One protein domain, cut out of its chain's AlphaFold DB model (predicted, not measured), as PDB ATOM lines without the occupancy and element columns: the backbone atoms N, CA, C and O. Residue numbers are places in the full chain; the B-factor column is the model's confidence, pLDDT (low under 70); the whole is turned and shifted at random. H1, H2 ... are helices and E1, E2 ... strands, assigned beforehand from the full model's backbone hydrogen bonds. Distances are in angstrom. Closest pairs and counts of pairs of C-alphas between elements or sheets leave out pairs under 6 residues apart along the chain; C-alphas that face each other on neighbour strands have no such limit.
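Overview. This is residues 4 to 13 and 32 to 112 of the 112 residues of the protein "Peroxide stress protein YaaA" of Campylobacter jejuni (UniProt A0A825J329). Two loose lobes stand at opposite ends of an elongated whole, joined by residues 67 to 79, a long stretch with no named element. One lobe holds the long helix H1 and the shorter H2 and H3; the other holds H4, H5, H6 and the short strand E1, with residues 4 to 5 paired beside E1. The printed part has 91 residues, with six named helices and then one named strand along the chain, H1 H2 H3 H4 H5 H6 E1, and its class is mostly helix. It is loose, with a radius of gyration of the C-alphas of 16.4 A, and spans 48 by 31 by 21 A.

Arrangement. H1, residues 32 to 47, is the longest helix and touches no helix. It is close to but not clearly touching H2, residues 50 to 57; their closest C-alphas, those of Ile 45 and Leu 53, are 7.1 A apart. The two run opposite ways at a shallow tilt of 30 degrees. H2 touches H3, residues 62 to 66, with the closest C-alphas, those of Leu 53 and Ile 65, 7.2 A apart. H1 and H3 are apart. In the other lobe, H4, residues 80 to 83, is close to but not clearly touching H5, residues 87 to 92; the closest C-alphas, those of Ile 81 and Tyr 89, are 7.6 A apart. Between H4 and E1, residues 109 to 111, the closest C-alphas are those of Ala 80 and Ile 111, 7.2 A apart. H6, residues 99 to 108, and E1 meet only through their link. H4 and H6 are only just apart, with their closest C-alphas 8.1 A from each other, and H5 and H6 are apart. E1 pairs with no named strand, but residues 4 to 5 pair in parallel with its residues 110 to 111. In H2, H3, H5 and H6 each O i to N i+4 pair is within hydrogen-bond range; in H1 it is 11 of 12, and H4 is too short for such a pair.

Along the chain. H1 begins with C-alpha 32 at (101.752, 62.451, 59.433) and is 23.0 A long from first to last C-alpha. H6 measures 14.1 A and H2 10.5 A; H5 measures 8.5 A, E1 6.6 A, H3 6.4 A and H4 4.8 A. H4 begins with C-alpha 80 at (103.636, 79.206, 70.041), and E1 ends with C-alpha 111 at (103.523, 74.424, 75.405).

Size, cuts and confidence. The two C-alphas farthest apart, those of Ser 49 and Lys 100, are 49.0 A apart. Residues 14 to 31 are not printed, and C-alphas 13 and 32 lie 25.8 A apart across this cut. The link from H3 to H4, 13 residues, is long. The mean pLDDT of the printed part is 94.8, and no printed residue is under 70.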
ATOM      1  N   LEU A   4     106.912  73.316  81.677       96.38
ATOM      2  CA  LEU A   4     105.604  73.004  81.135       96.38
ATOM      3  C   LEU A   4     104.763  74.277  81.227       96.38
ATOM      4  O   LEU A   4     104.615  74.825  82.319       96.38
ATOM      5  N   PHE A   5     104.279  74.781  80.093       95.88
ATOM      6  CA  PHE A   5     103.567  76.056  80.023       95.88
ATOM      7  C   PHE A   5     102.226  75.877  79.316       95.88
ATOM      8  O   PHE A   5     102.174  75.352  78.211       95.88
ATOM      9  N   SER A   6     101.134  76.300  79.941       95.50
ATOM     10  CA  SER A   6      99.806  76.130  79.349       95.50
ATOM     11  C   SER A   6      99.623  77.018  78.109       95.50
ATOM     12  O   SER A   6     100.111  78.157  78.088       95.50
ATOM     13  N   PRO A   7      98.897  76.559  77.075       95.56
ATOM     14  CA  PRO A   7      98.436  77.422  75.997       95.56
ATOM     15  C   PRO A   7      97.433  78.451  76.530       95.56
ATOM     16  O   PRO A   7      96.913  78.331  77.639       95.56
ATOM     17  N   SER A   8      97.145  79.461  75.713       94.62
ATOM     18  CA  SER A   8      96.053  80.404  75.960       94.62
ATOM     19  C   SER A   8      94.954  80.245  74.915       94.62
ATOM     20  O   SER A   8      95.210  79.858  73.772       94.62
ATOM     21  N   GLU A   9      93.718  80.576  75.278       88.94
ATOM     22  CA  GLU A   9      92.633  80.664  74.299       88.94
ATOM     23  C   GLU A   9      92.920  81.785  73.290       88.94
ATOM     24  O   GLU A   9      92.880  81.557  72.073       88.94
ATOM     25  N   SER A  10      93.312  82.955  73.802       91.69
ATOM     26  CA  SER A  10      93.614  84.156  73.024       91.69
ATOM     27  C   SER A  10      94.926  84.032  72.248       91.69
ATOM     28  O   SER A  10      95.942  83.544  72.753       91.69
ATOM     29  N   LYS A  11      94.901  84.500  70.996       91.44
ATOM     30  CA  LYS A  11      96.018  84.422  70.047       91.44
ATOM     31  C   LYS A  11      96.194  85.747  69.316       91.44
ATOM     32  O   LYS A  11      95.242  86.502  69.136       91.44
ATOM     33  N   ASN A  12      97.413  86.014  68.864       87.31
ATOM     34  CA  ASN A  12      97.693  87.084  67.920       87.31
ATOM     35  C   ASN A  12      97.320  86.632  66.499       87.31
ATOM     36  O   ASN A  12      97.839  85.629  66.015       87.31
ATOM     37  N   GLU A  13      96.449  87.382  65.826       82.94
ATOM     38  CA  GLU A  13      95.986  87.051  64.470       82.94
ATOM     39  C   GLU A  13      97.042  87.350  63.381       82.94
ATOM     40  O   GLU A  13      96.950  86.839  62.267       82.94
ATOM     41  N   PRO A  32     102.820  63.139  60.162       97.75
ATOM     42  CA  PRO A  32     101.752  62.451  59.433       97.75
ATOM     43  C   PRO A  32     100.402  62.478  60.163       97.75
ATOM     44  O   PRO A  32      99.379  62.779  59.548       97.75
ATOM     45  N   TYR A  33     100.399  62.285  61.486       97.75
ATOM     46  CA  TYR A  33      99.177  62.352  62.301       97.75
ATOM     47  C   TYR A  33      98.578  63.764  62.354       97.75
ATOM     48  O   TYR A  33      97.360  63.931  62.380       97.75
ATOM     49  N   ARG A  34      99.414  64.813  62.309       96.00
ATOM     50  CA  ARG A  34      98.925  66.199  62.178       96.00
ATOM     51  C   ARG A  34      98.240  66.413  60.832       96.00
ATOM     52  O   ARG A  34      97.185  67.038  60.779       96.00
ATOM     53  N   MET A  35      98.808  65.883  59.749       97.12
ATOM     54  CA  MET A  35      98.203  65.982  58.417       97.12
ATOM     55  C   MET A  35      96.869  65.239  58.326       97.12
ATOM     56  O   MET A  35      95.954  65.725  57.656       97.12
ATOM     57  N   GLU A  36      96.746  64.103  59.014       97.88
ATOM     58  CA  GLU A  36      95.494  63.359  59.160       97.88
ATOM     59  C   GLU A  36      94.438  64.175  59.920       97.88
ATOM     60  O   GLU A  36      93.335  64.371  59.410       97.88
ATOM     61  N   ALA A  37      94.792  64.757  61.072       96.62
ATOM     62  CA  ALA A  37      93.887  65.623  61.830       96.62
ATOM     63  C   ALA A  37      93.403  66.828  61.001       96.62
ATOM     64  O   ALA A  37      92.210  67.131  60.973       96.62
ATOM     65  N   LEU A  38      94.305  67.482  60.260       96.31
ATOM     66  CA  LEU A  38      93.945  68.598  59.380       96.31
ATOM     67  C   LEU A  38      93.096  68.171  58.186       96.31
ATOM     68  O   LEU A  38      92.251  68.940  57.730       96.31
ATOM     69  N   LYS A  39      93.304  66.957  57.666       96.38
ATOM     70  CA  LYS A  39      92.441  66.389  56.629       96.38
ATOM     71  C   LYS A  39      91.019  66.216  57.164       96.38
ATOM     72  O   LYS A  39      90.095  66.723  56.538       96.38
ATOM     73  N   HIS A  40      90.854  65.585  58.328       96.44
ATOM     74  CA  HIS A  40      89.539  65.415  58.952       96.44
ATOM     75  C   HIS A  40      88.864  66.748  59.262       96.44
ATOM     76  O   HIS A  40      87.680  66.913  58.977       96.44
ATOM     77  N   TYR A  41      89.621  67.718  59.778       96.69
ATOM     78  CA  TYR A  41      89.126  69.072  59.989       96.69
ATOM     79  C   TYR A  41      88.607  69.691  58.686       96.69
ATOM     80  O   TYR A  41      87.450  70.100  58.630       96.69
ATOM     81  N   GLY A  42      89.428  69.706  57.629       95.44
ATOM     82  CA  GLY A  42      89.074  70.273  56.327       95.44
ATOM     83  C   GLY A  42      87.846  69.611  55.695       95.44
ATOM     84  O   GLY A  42      86.959  70.293  55.181       95.44
ATOM     85  N   GLU A  43      87.761  68.282  55.770       96.00
ATOM     86  CA  GLU A  43      86.599  67.512  55.311       96.00
ATOM     87  C   GLU A  43      85.339  67.839  56.120       96.00
ATOM     88  O   GLU A  43      84.257  67.970  55.541       96.00
ATOM     89  N   PHE A  44      85.466  68.017  57.438       96.44
ATOM     90  CA  PHE A  44      84.350  68.380  58.304       96.44
ATOM     91  C   PHE A  44      83.838  69.788  57.996       96.44
ATOM     92  O   PHE A  44      82.659  69.947  57.681       96.44
ATOM     93  N   ILE A  45      84.707  70.807  58.013       95.56
ATOM     94  CA  ILE A  45      84.276  72.205  57.840       95.56
ATOM     95  C   ILE A  45      83.662  72.480  56.464       95.56
ATOM     96  O   ILE A  45      82.826  73.371  56.338       95.56
ATOM     97  N   LYS A  46      84.040  71.702  55.440       93.12
ATOM     98  CA  LYS A  46      83.499  71.819  54.081       93.12
ATOM     99  C   LYS A  46      82.058  71.314  53.965       93.12
ATOM    100  O   LYS A  46      81.315  71.812  53.126       93.12
ATOM    101  N   ASN A  47      81.683  70.317  54.766       93.88
ATOM    102  CA  ASN A  47      80.408  69.605  54.627       93.88
ATOM    103  C   ASN A  47      79.448  69.820  55.812       93.88
ATOM    104  O   ASN A  47      78.280  69.439  55.732       93.88
ATOM    105  N   ALA A  48      79.925  70.381  56.924       95.94
ATOM    106  CA  ALA A  48      79.136  70.569  58.135       95.94
ATOM    107  C   ALA A  48      78.055  71.652  57.978       95.94
ATOM    108  O   ALA A  48      78.238  72.667  57.307       95.94
ATOM    109  N   SER A  49      76.927  71.452  58.663       96.50
ATOM    110  CA  SER A  49      75.897  72.482  58.815       96.50
ATOM    111  C   SER A  49      76.385  73.611  59.728       96.50
ATOM    112  O   SER A  49      77.257  73.400  60.573       96.50
ATOM    113  N   LEU A  50      75.768  74.795  59.635       95.19
ATOM    114  CA  LEU A  50      76.068  75.909  60.544       95.19
ATOM    115  C   LEU A  50      75.940  75.497  62.017       95.19
ATOM    116  O   LEU A  50      76.812  75.825  62.812       95.19
ATOM    117  N   LYS A  51      74.910  74.716  62.369       96.19
ATOM    118  CA  LYS A  51      74.710  74.213  63.734       96.19
ATOM    119  C   LYS A  51      75.889  73.356  64.207       96.19
ATOM    120  O   LYS A  51      76.401  73.574  65.299       96.19
ATOM    121  N   ASN A  52      76.353  72.424  63.375       96.69
ATOM    122  CA  ASN A  52      77.492  71.569  63.720       96.69
ATOM    123  C   ASN A  52      78.787  72.385  63.867       96.69
ATOM    124  O   ASN A  52      79.623  72.072  64.707       96.69
ATOM    125  N   LEU A  53      78.954  73.443  63.066       96.56
ATOM    126  CA  LEU A  53      80.092  74.355  63.179       96.56
ATOM    127  C   LEU A  53      80.018  75.209  64.452       96.56
ATOM    128  O   LEU A  53      81.029  75.378  65.125       96.56
ATOM    129  N   GLN A  54      78.830  75.701  64.815       96.12
ATOM    130  CA  GLN A  54      78.598  76.417  66.074       96.12
ATOM    131  C   GLN A  54      78.932  75.534  67.283       96.12
ATOM    132  O   GLN A  54      79.567  76.000  68.225       96.12
ATOM    133  N   GLU A  55      78.541  74.259  67.243       96.12
ATOM    134  CA  GLU A  55      78.866  73.281  68.286       96.12
ATOM    135  C   GLU A  55      80.370  72.979  68.345       96.12
ATOM    136  O   GLU A  55      80.938  72.985  69.434       96.12
ATOM    137  N   LEU A  56      81.030  72.780  67.196       94.69
ATOM    138  CA  LEU A  56      82.472  72.517  67.142       94.69
ATOM    139  C   LEU A  56      83.296  73.686  67.700       94.69
ATOM    140  O   LEU A  56      84.236  73.467  68.459       94.69
ATOM    141  N   PHE A  57      82.977  74.915  67.291       92.94
ATOM    142  CA  PHE A  57      83.764  76.092  67.662       92.94
ATOM    143  C   PHE A  57      83.320  76.734  68.979       92.94
ATOM    144  O   PHE A  57      84.045  77.563  69.517       92.94
ATOM    145  N   GLY A  58      82.132  76.400  69.493       94.69
ATOM    146  CA  GLY A  58      81.541  77.085  70.646       94.69
ATOM    147  C   GLY A  58      81.146  78.542  70.360       94.69
ATOM    148  O   GLY A  58      80.932  79.321  71.287       94.69
ATOM    149  N   ILE A  59      81.046  78.924  69.083       94.56
ATOM    150  CA  ILE A  59      80.772  80.293  68.626       94.56
ATOM    151  C   ILE A  59      79.344  80.358  68.097       94.56
ATOM    152  O   ILE A  59      78.944  79.535  67.284       94.56
ATOM    153  N   LYS A  60      78.566  81.359  68.526       93.81
ATOM    154  CA  LYS A  60      77.192  81.570  68.025       93.81
ATOM    155  C   LYS A  60      77.141  82.433  66.765       93.81
ATOM    156  O   LYS A  60      76.254  82.242  65.937       93.81
ATOM    157  N   ASN A  61      78.061  83.387  66.639       94.75
ATOM    158  CA  ASN A  61      78.101  84.356  65.551       94.75
ATOM    159  C   ASN A  61      78.642  83.721  64.260       94.75
ATOM    160  O   ASN A  61      79.797  83.310  64.206       94.75
ATOM    161  N   GLU A  62      77.825  83.666  63.209       92.94
ATOM    162  CA  GLU A  62      78.200  83.061  61.923       92.94
ATOM    163  C   GLU A  62      79.398  83.758  61.259       92.94
ATOM    164  O   GLU A  62      80.307  83.083  60.779       92.94
ATOM    165  N   ASN A  63      79.474  85.090  61.337       92.88
ATOM    166  CA  ASN A  63      80.587  85.850  60.757       92.88
ATOM    167  C   ASN A  63      81.932  85.516  61.425       92.88
ATOM    168  O   ASN A  63      82.989  85.625  60.808       92.88
ATOM    169  N   GLU A  64      81.909  85.127  62.702       91.62
ATOM    170  CA  GLU A  64      83.110  84.679  63.409       91.62
ATOM    171  C   GLU A  64      83.486  83.247  63.030       91.62
ATOM    172  O   GLU A  64      84.671  82.947  62.917       91.62
ATOM    173  N   ILE A  65      82.502  82.382  62.763       93.44
ATOM    174  CA  ILE A  65      82.735  81.008  62.291       93.44
ATOM    175  C   ILE A  65      83.429  81.005  60.931       93.44
ATOM    176  O   ILE A  65      84.315  80.182  60.698       93.44
ATOM    177  N   ASP A  66      83.065  81.926  60.040       90.69
ATOM    178  CA  ASP A  66      83.660  82.011  58.704       90.69
ATOM    179  C   ASP A  66      85.177  82.231  58.741       90.69
ATOM    180  O   ASP A  66      85.889  81.718  57.878       90.69
ATOM    181  N   LYS A  67      85.701  82.872  59.797       89.56
ATOM    182  CA  LYS A  67      87.151  83.006  60.009       89.56
ATOM    183  C   LYS A  67      87.859  81.661  60.130       89.56
ATOM    184  O   LYS A  67      89.044  81.583  59.830       89.56
ATOM    185  N   PHE A  68      87.161  80.604  60.538       90.50
ATOM    186  CA  PHE A  68      87.712  79.258  60.694       90.50
ATOM    187  C   PHE A  68      87.443  78.364  59.475       90.50
ATOM    188  O   PHE A  68      87.995  77.276  59.382       90.50
ATOM    189  N   LYS A  69      86.648  78.801  58.491       91.62
ATOM    190  CA  LYS A  69      86.357  78.011  57.284       91.62
ATOM    191  C   LYS A  69      87.452  78.145  56.217       91.62
ATOM    192  O   LYS A  69      87.181  78.524  55.080       91.62
ATOM    193  N   HIS A  70      88.697  77.842  56.568       90.38
ATOM    194  CA  HIS A  70      89.823  77.916  55.637       90.38
ATOM    195  C   HIS A  70      90.785  76.734  55.789       90.38
ATOM    196  O   HIS A  70      90.757  76.000  56.777       90.38
ATOM    197  N   ASP A  71      91.636  76.535  54.780       91.56
ATOM    198  CA  ASP A  71      92.641  75.476  54.808       91.56
ATOM    199  C   ASP A  71      93.796  75.849  55.746       91.56
ATOM    200  O   ASP A  71      94.697  76.613  55.394       91.56
ATOM    201  N   LEU A  72      93.784  75.258  56.942       92.81
ATOM    202  CA  LEU A  72      94.830  75.435  57.950       92.81
ATOM    203  C   LEU A  72      96.213  74.964  57.475       92.81
ATOM    204  O   LEU A  72      97.218  75.384  58.045       92.81
ATOM    205  N   LYS A  73      96.305  74.124  56.433       92.19
ATOM    206  CA  LYS A  73      97.598  73.683  55.881       92.19
ATOM    207  C   LYS A  73      98.335  74.796  55.150       92.19
ATOM    208  O   LYS A  73      99.548  74.711  55.023       92.19
ATOM    209  N   GLN A  74      97.608  75.795  54.651       92.38
ATOM    210  CA  GLN A  74      98.161  76.943  53.927       92.38
ATOM    211  C   GLN A  74      98.168  78.216  54.779       92.38
ATOM    212  O   GLN A  74      98.640  79.259  54.327       92.38
ATOM    213  N   ALA A  75      97.637  78.149  56.001       92.81
ATOM    214  CA  ALA A  75      97.582  79.293  56.892       92.81
ATOM    215  C   ALA A  75      98.997  79.702  57.343       92.81
ATOM    216  O   ALA A  75      99.824  78.832  57.636       92.81
ATOM    217  N   PRO A  76      99.292  81.013  57.425       94.19
ATOM    218  CA  PRO A  76     100.546  81.483  57.994       94.19
ATOM    219  C   PRO A  76     100.631  81.107  59.474       94.19
ATOM    220  O   PRO A  76      99.620  81.013  60.171       94.19
ATOM    221  N   THR A  77     101.852  80.935  59.971       95.06
ATOM    222  CA  THR A  77     102.084  80.462  61.341       95.06
ATOM    223  C   THR A  77     102.937  81.419  62.169       95.06
ATOM    224  O   THR A  77     103.389  82.472  61.703       95.06
ATOM    225  N   GLN A  78     103.124  81.065  63.437       94.69
ATOM    226  CA  GLN A  78     104.018  81.733  64.369       94.69
ATOM    227  C   GLN A  78     104.465  80.739  65.448       94.69
ATOM    228  O   GLN A  78     103.747  79.786  65.758       94.69
ATOM    229  N   GLU A  79     105.631  80.972  66.052       93.69
ATOM    230  CA  GLU A  79     106.069  80.226  67.237       93.69
ATOM    231  C   GLU A  79     105.036  80.351  68.368       93.69
ATOM    232  O   GLU A  79     104.583  81.453  68.681       93.69
ATOM    233  N   ALA A  80     104.690  79.239  69.022       94.81
ATOM    234  CA  ALA A  80     103.636  79.206  70.041       94.81
ATOM    235  C   ALA A  80     103.849  80.234  71.171       94.81
ATOM    236  O   ALA A  80     102.899  80.887  71.600       94.81
ATOM    237  N   ILE A  81     105.103  80.455  71.587       95.56
ATOM    238  CA  ILE A  81     105.478  81.435  72.624       95.56
ATOM    239  C   ILE A  81     105.187  82.896  72.226       95.56
ATOM    240  O   ILE A  81     105.068  83.766  73.082       95.56
ATOM    241  N   MET A  82     105.076  83.161  70.922       94.19
ATOM    242  CA  MET A  82     104.792  84.466  70.319       94.19
ATOM    243  C   MET A  82     103.348  84.577  69.801       94.19
ATOM    244  O   MET A  82     102.908  85.683  69.480       94.19
ATOM    245  N   LEU A  83     102.644  83.446  69.679       95.06
ATOM    246  CA  LEU A  83     101.267  83.349  69.199       95.06
ATOM    247  C   LEU A  83     100.261  83.617  70.318       95.06
ATOM    248  O   LEU A  83      99.341  84.410  70.132       95.06
ATOM    249  N   TYR A  84     100.412  82.936  71.452       96.19
ATOM    250  CA  TYR A  84      99.471  83.035  72.562       96.19
ATOM    251  C   TYR A  84      99.586  84.376  73.292       96.19
ATOM    252  O   TYR A  84     100.672  84.939  73.440       96.19
ATOM    253  N   THR A  85      98.446  84.887  73.755       94.06
ATOM    254  CA  THR A  85      98.341  86.138  74.522       94.06
ATOM    255  C   THR A  85      97.599  85.917  75.838       94.06
ATOM    256  O   THR A  85      97.044  84.846  76.075       94.06
ATOM    257  N   GLY A  86      97.588  86.916  76.720       93.75
ATOM    258  CA  GLY A  86      96.956  86.849  78.038       93.75
ATOM    259  C   GLY A  86      97.969  86.846  79.178       93.75
ATOM    260  O   GLY A  86      99.177  86.832  78.947       93.75
ATOM    261  N   ILE A  87      97.459  86.839  80.411       94.31
ATOM    262  CA  ILE A  87      98.211  87.190  81.628       94.31
ATOM    263  C   ILE A  87      99.571  86.477  81.698       94.31
ATOM    264  O   ILE A  87     100.603  87.136  81.762       94.31
ATOM    265  N   SER A  88      99.619  85.146  81.609       94.81
ATOM    266  CA  SER A  88     100.888  84.409  81.728       94.81
ATOM    267  C   SER A  88     101.913  84.782  80.646       94.81
ATOM    268  O   SER A  88     103.104  84.875  80.934       94.81
ATOM    269  N   TYR A  89     101.465  85.033  79.413       96.38
ATOM    270  CA  TYR A  89     102.331  85.421  78.294       96.38
ATOM    271  C   TYR A  89     102.749  86.898  78.377       96.38
ATOM    272  O   TYR A  89     103.870  87.243  77.999       96.38
ATOM    273  N   GLU A  90     101.890  87.759  78.927       95.19
ATOM    274  CA  GLU A  90     102.203  89.161  79.230       95.19
ATOM    275  C   GLU A  90     103.265  89.275  80.324       95.19
ATOM    276  O   GLU A  90     104.218  90.029  80.158       95.19
ATOM    277  N   TYR A  91     103.152  88.488  81.400       96.06
ATOM    278  CA  TYR A  91     104.166  88.433  82.457       96.06
ATOM    279  C   TYR A  91     105.480  87.812  81.976       96.06
ATOM    280  O   TYR A  91     106.548  88.273  82.373       96.06
ATOM    281  N   LEU A  92     105.422  86.796  81.105       96.31
ATOM    282  CA  LEU A  92     106.624  86.248  80.473       96.31
ATOM    283  C   LEU A  92     107.340  87.303  79.616       96.31
ATOM    284  O   LEU A  92     108.567  87.307  79.544       96.31
ATOM    285  N   ASN A  93     106.563  88.157  78.943       96.06
ATOM    286  CA  ASN A  93     107.014  89.244  78.080       96.06
ATOM    287  C   ASN A  93     108.202  88.858  77.180       96.06
ATOM    288  O   ASN A  93     109.221  89.544  77.100       96.06
ATOM    289  N   PHE A  94     108.075  87.719  76.497       96.94
ATOM    290  CA  PHE A  94     109.182  87.062  75.797       96.94
ATOM    291  C   PHE A  94     109.979  87.997  74.868       96.94
ATOM    292  O   PHE A  94     111.205  87.910  74.773       96.94
ATOM    293  N   LYS A  95     109.293  88.937  74.208       94.88
ATOM    294  CA  LYS A  95     109.884  89.856  73.224       94.88
ATOM    295  C   LYS A  95     110.932  90.804  73.810       94.88
ATOM    296  O   LYS A  95     111.848  91.169  73.078       94.88
ATOM    297  N   ILE A  96     110.804  91.199  75.080       97.56
ATOM    298  CA  ILE A  96     111.730  92.157  75.713       97.56
ATOM    299  C   ILE A  96     112.936  91.477  76.364       97.56
ATOM    300  O   ILE A  96     113.877  92.158  76.767       97.56
ATOM    301  N   LEU A  97     112.902  90.148  76.495       98.12
ATOM    302  CA  LEU A  97     113.988  89.384  77.090       98.12
ATOM    303  C   LEU A  97     115.245  89.451  76.217       98.12
ATOM    304  O   LEU A  97     115.180  89.531  74.988       98.12
ATOM    305  N   ASP A  98     116.408  89.368  76.859       98.38
ATOM    306  CA  ASP A  98     117.673  89.260  76.147       98.38
ATOM    307  C   ASP A  98     117.770  87.927  75.377       98.38
ATOM    308  O   ASP A  98     117.049  86.959  75.637       98.38
ATOM    309  N   LYS A  99     118.697  87.857  74.416       98.31
ATOM    310  CA  LYS A  99     118.823  86.696  73.522       98.31
ATOM    311  C   LYS A  99     119.146  85.392  74.239       98.31
ATOM    312  O   LYS A  99     118.689  84.343  73.788       98.31
ATOM    313  N   LYS A 100     119.887  85.440  75.348       98.38
ATOM    314  CA  LYS A 100     120.207  84.242  76.125       98.38
ATOM    315  C   LYS A 100     118.955  83.720  76.826       98.38
ATOM    316  O   LYS A 100     118.695  82.521  76.784       98.38
ATOM    317  N   SER A 101     118.157  84.616  77.400       98.19
ATOM    318  CA  SER A 101     116.878  84.268  78.029       98.19
ATOM    319  C   SER A 101     115.854  83.742  77.016       98.19
ATOM    320  O   SER A 101     115.218  82.719  77.269       98.19
ATOM    321  N   GLN A 102     115.745  84.370  75.838       98.38
ATOM    322  CA  GLN A 102     114.886  83.880  74.751       98.38
ATOM    323  C   GLN A 102     115.285  82.465  74.312       98.38
ATOM    324  O   GLN A 102     114.434  81.580  74.248       98.38
ATOM    325  N   ALA A 103     116.579  82.233  74.066       98.00
ATOM    326  CA  ALA A 103     117.091  80.923  73.670       98.00
ATOM    327  C   ALA A 103     116.824  79.854  74.740       98.00
ATOM    328  O   ALA A 103     116.367  78.760  74.414       98.00
ATOM    329  N   TYR A 104     117.026  80.192  76.018       97.94
ATOM    330  CA  TYR A 104     116.743  79.280  77.122       97.94
ATOM    331  C   TYR A 104     115.277  78.830  77.131       97.94
ATOM    332  O   TYR A 104     115.011  77.637  77.273       97.94
ATOM    333  N   ILE A 105     114.333  79.759  76.949       97.38
ATOM    334  CA  ILE A 105     112.896  79.450  76.902       97.38
ATOM    335  C   ILE A 105     112.574  78.555  75.704       97.38
ATOM    336  O   ILE A 105     111.894  77.548  75.877       97.38
ATOM    337  N   LEU A 106     113.087  78.881  74.514       95.69
ATOM    338  CA  LEU A 106     112.838  78.088  73.306       95.69
ATOM    339  C   LEU A 106     113.363  76.647  73.429       95.69
ATOM    340  O   LEU A 106     112.738  75.721  72.927       95.69
ATOM    341  N   GLU A 107     114.481  76.438  74.125       96.12
ATOM    342  CA  GLU A 107     115.083  75.110  74.303       96.12
ATOM    343  C   GLU A 107     114.442  74.294  75.446       96.12
ATOM    344  O   GLU A 107     114.401  73.054  75.417       96.12
ATOM    345  N   ASN A 108     113.964  74.970  76.494       96.94
ATOM    346  CA  ASN A 108     113.574  74.321  77.746       96.94
ATOM    347  C   ASN A 108     112.064  74.309  78.008       96.94
ATOM    348  O   ASN A 108     111.647  73.587  78.914       96.94
ATOM    349  N   THR A 109     111.247  75.021  77.229       96.12
ATOM    350  CA  THR A 109     109.796  75.115  77.443       96.12
ATOM    351  C   THR A 109     108.998  74.307  76.423       96.12
ATOM    352  O   THR A 109     109.245  74.376  75.222       96.12
ATOM    353  N   LEU A 110     107.994  73.573  76.906       96.12
ATOM    354  CA  LEU A 110     106.972  72.911  76.099       96.12
ATOM    355  C   LEU A 110     105.610  73.543  76.392       96.12
ATOM    356  O   LEU A 110     105.212  73.632  77.555       96.12
ATOM    357  N   ILE A 111     104.908  73.951  75.331       95.38
ATOM    358  CA  ILE A 111     103.523  74.424  75.405       95.38
ATOM    359  C   ILE A 111     102.594  73.290  74.966       95.38
ATOM    360  O   ILE A 111     102.734  72.816  73.836       95.38
ATOM    361  N   PHE A 112     101.689  72.851  75.846       88.69
ATOM    362  CA  PHE A 112     100.761  71.733  75.612       88.69
ATOM    363  C   PHE A 112      99.436  71.924  76.350       88.69
ATOM    364  O   PHE A 112      99.451  72.492  77.467       88.69
TER     365      PHE A 112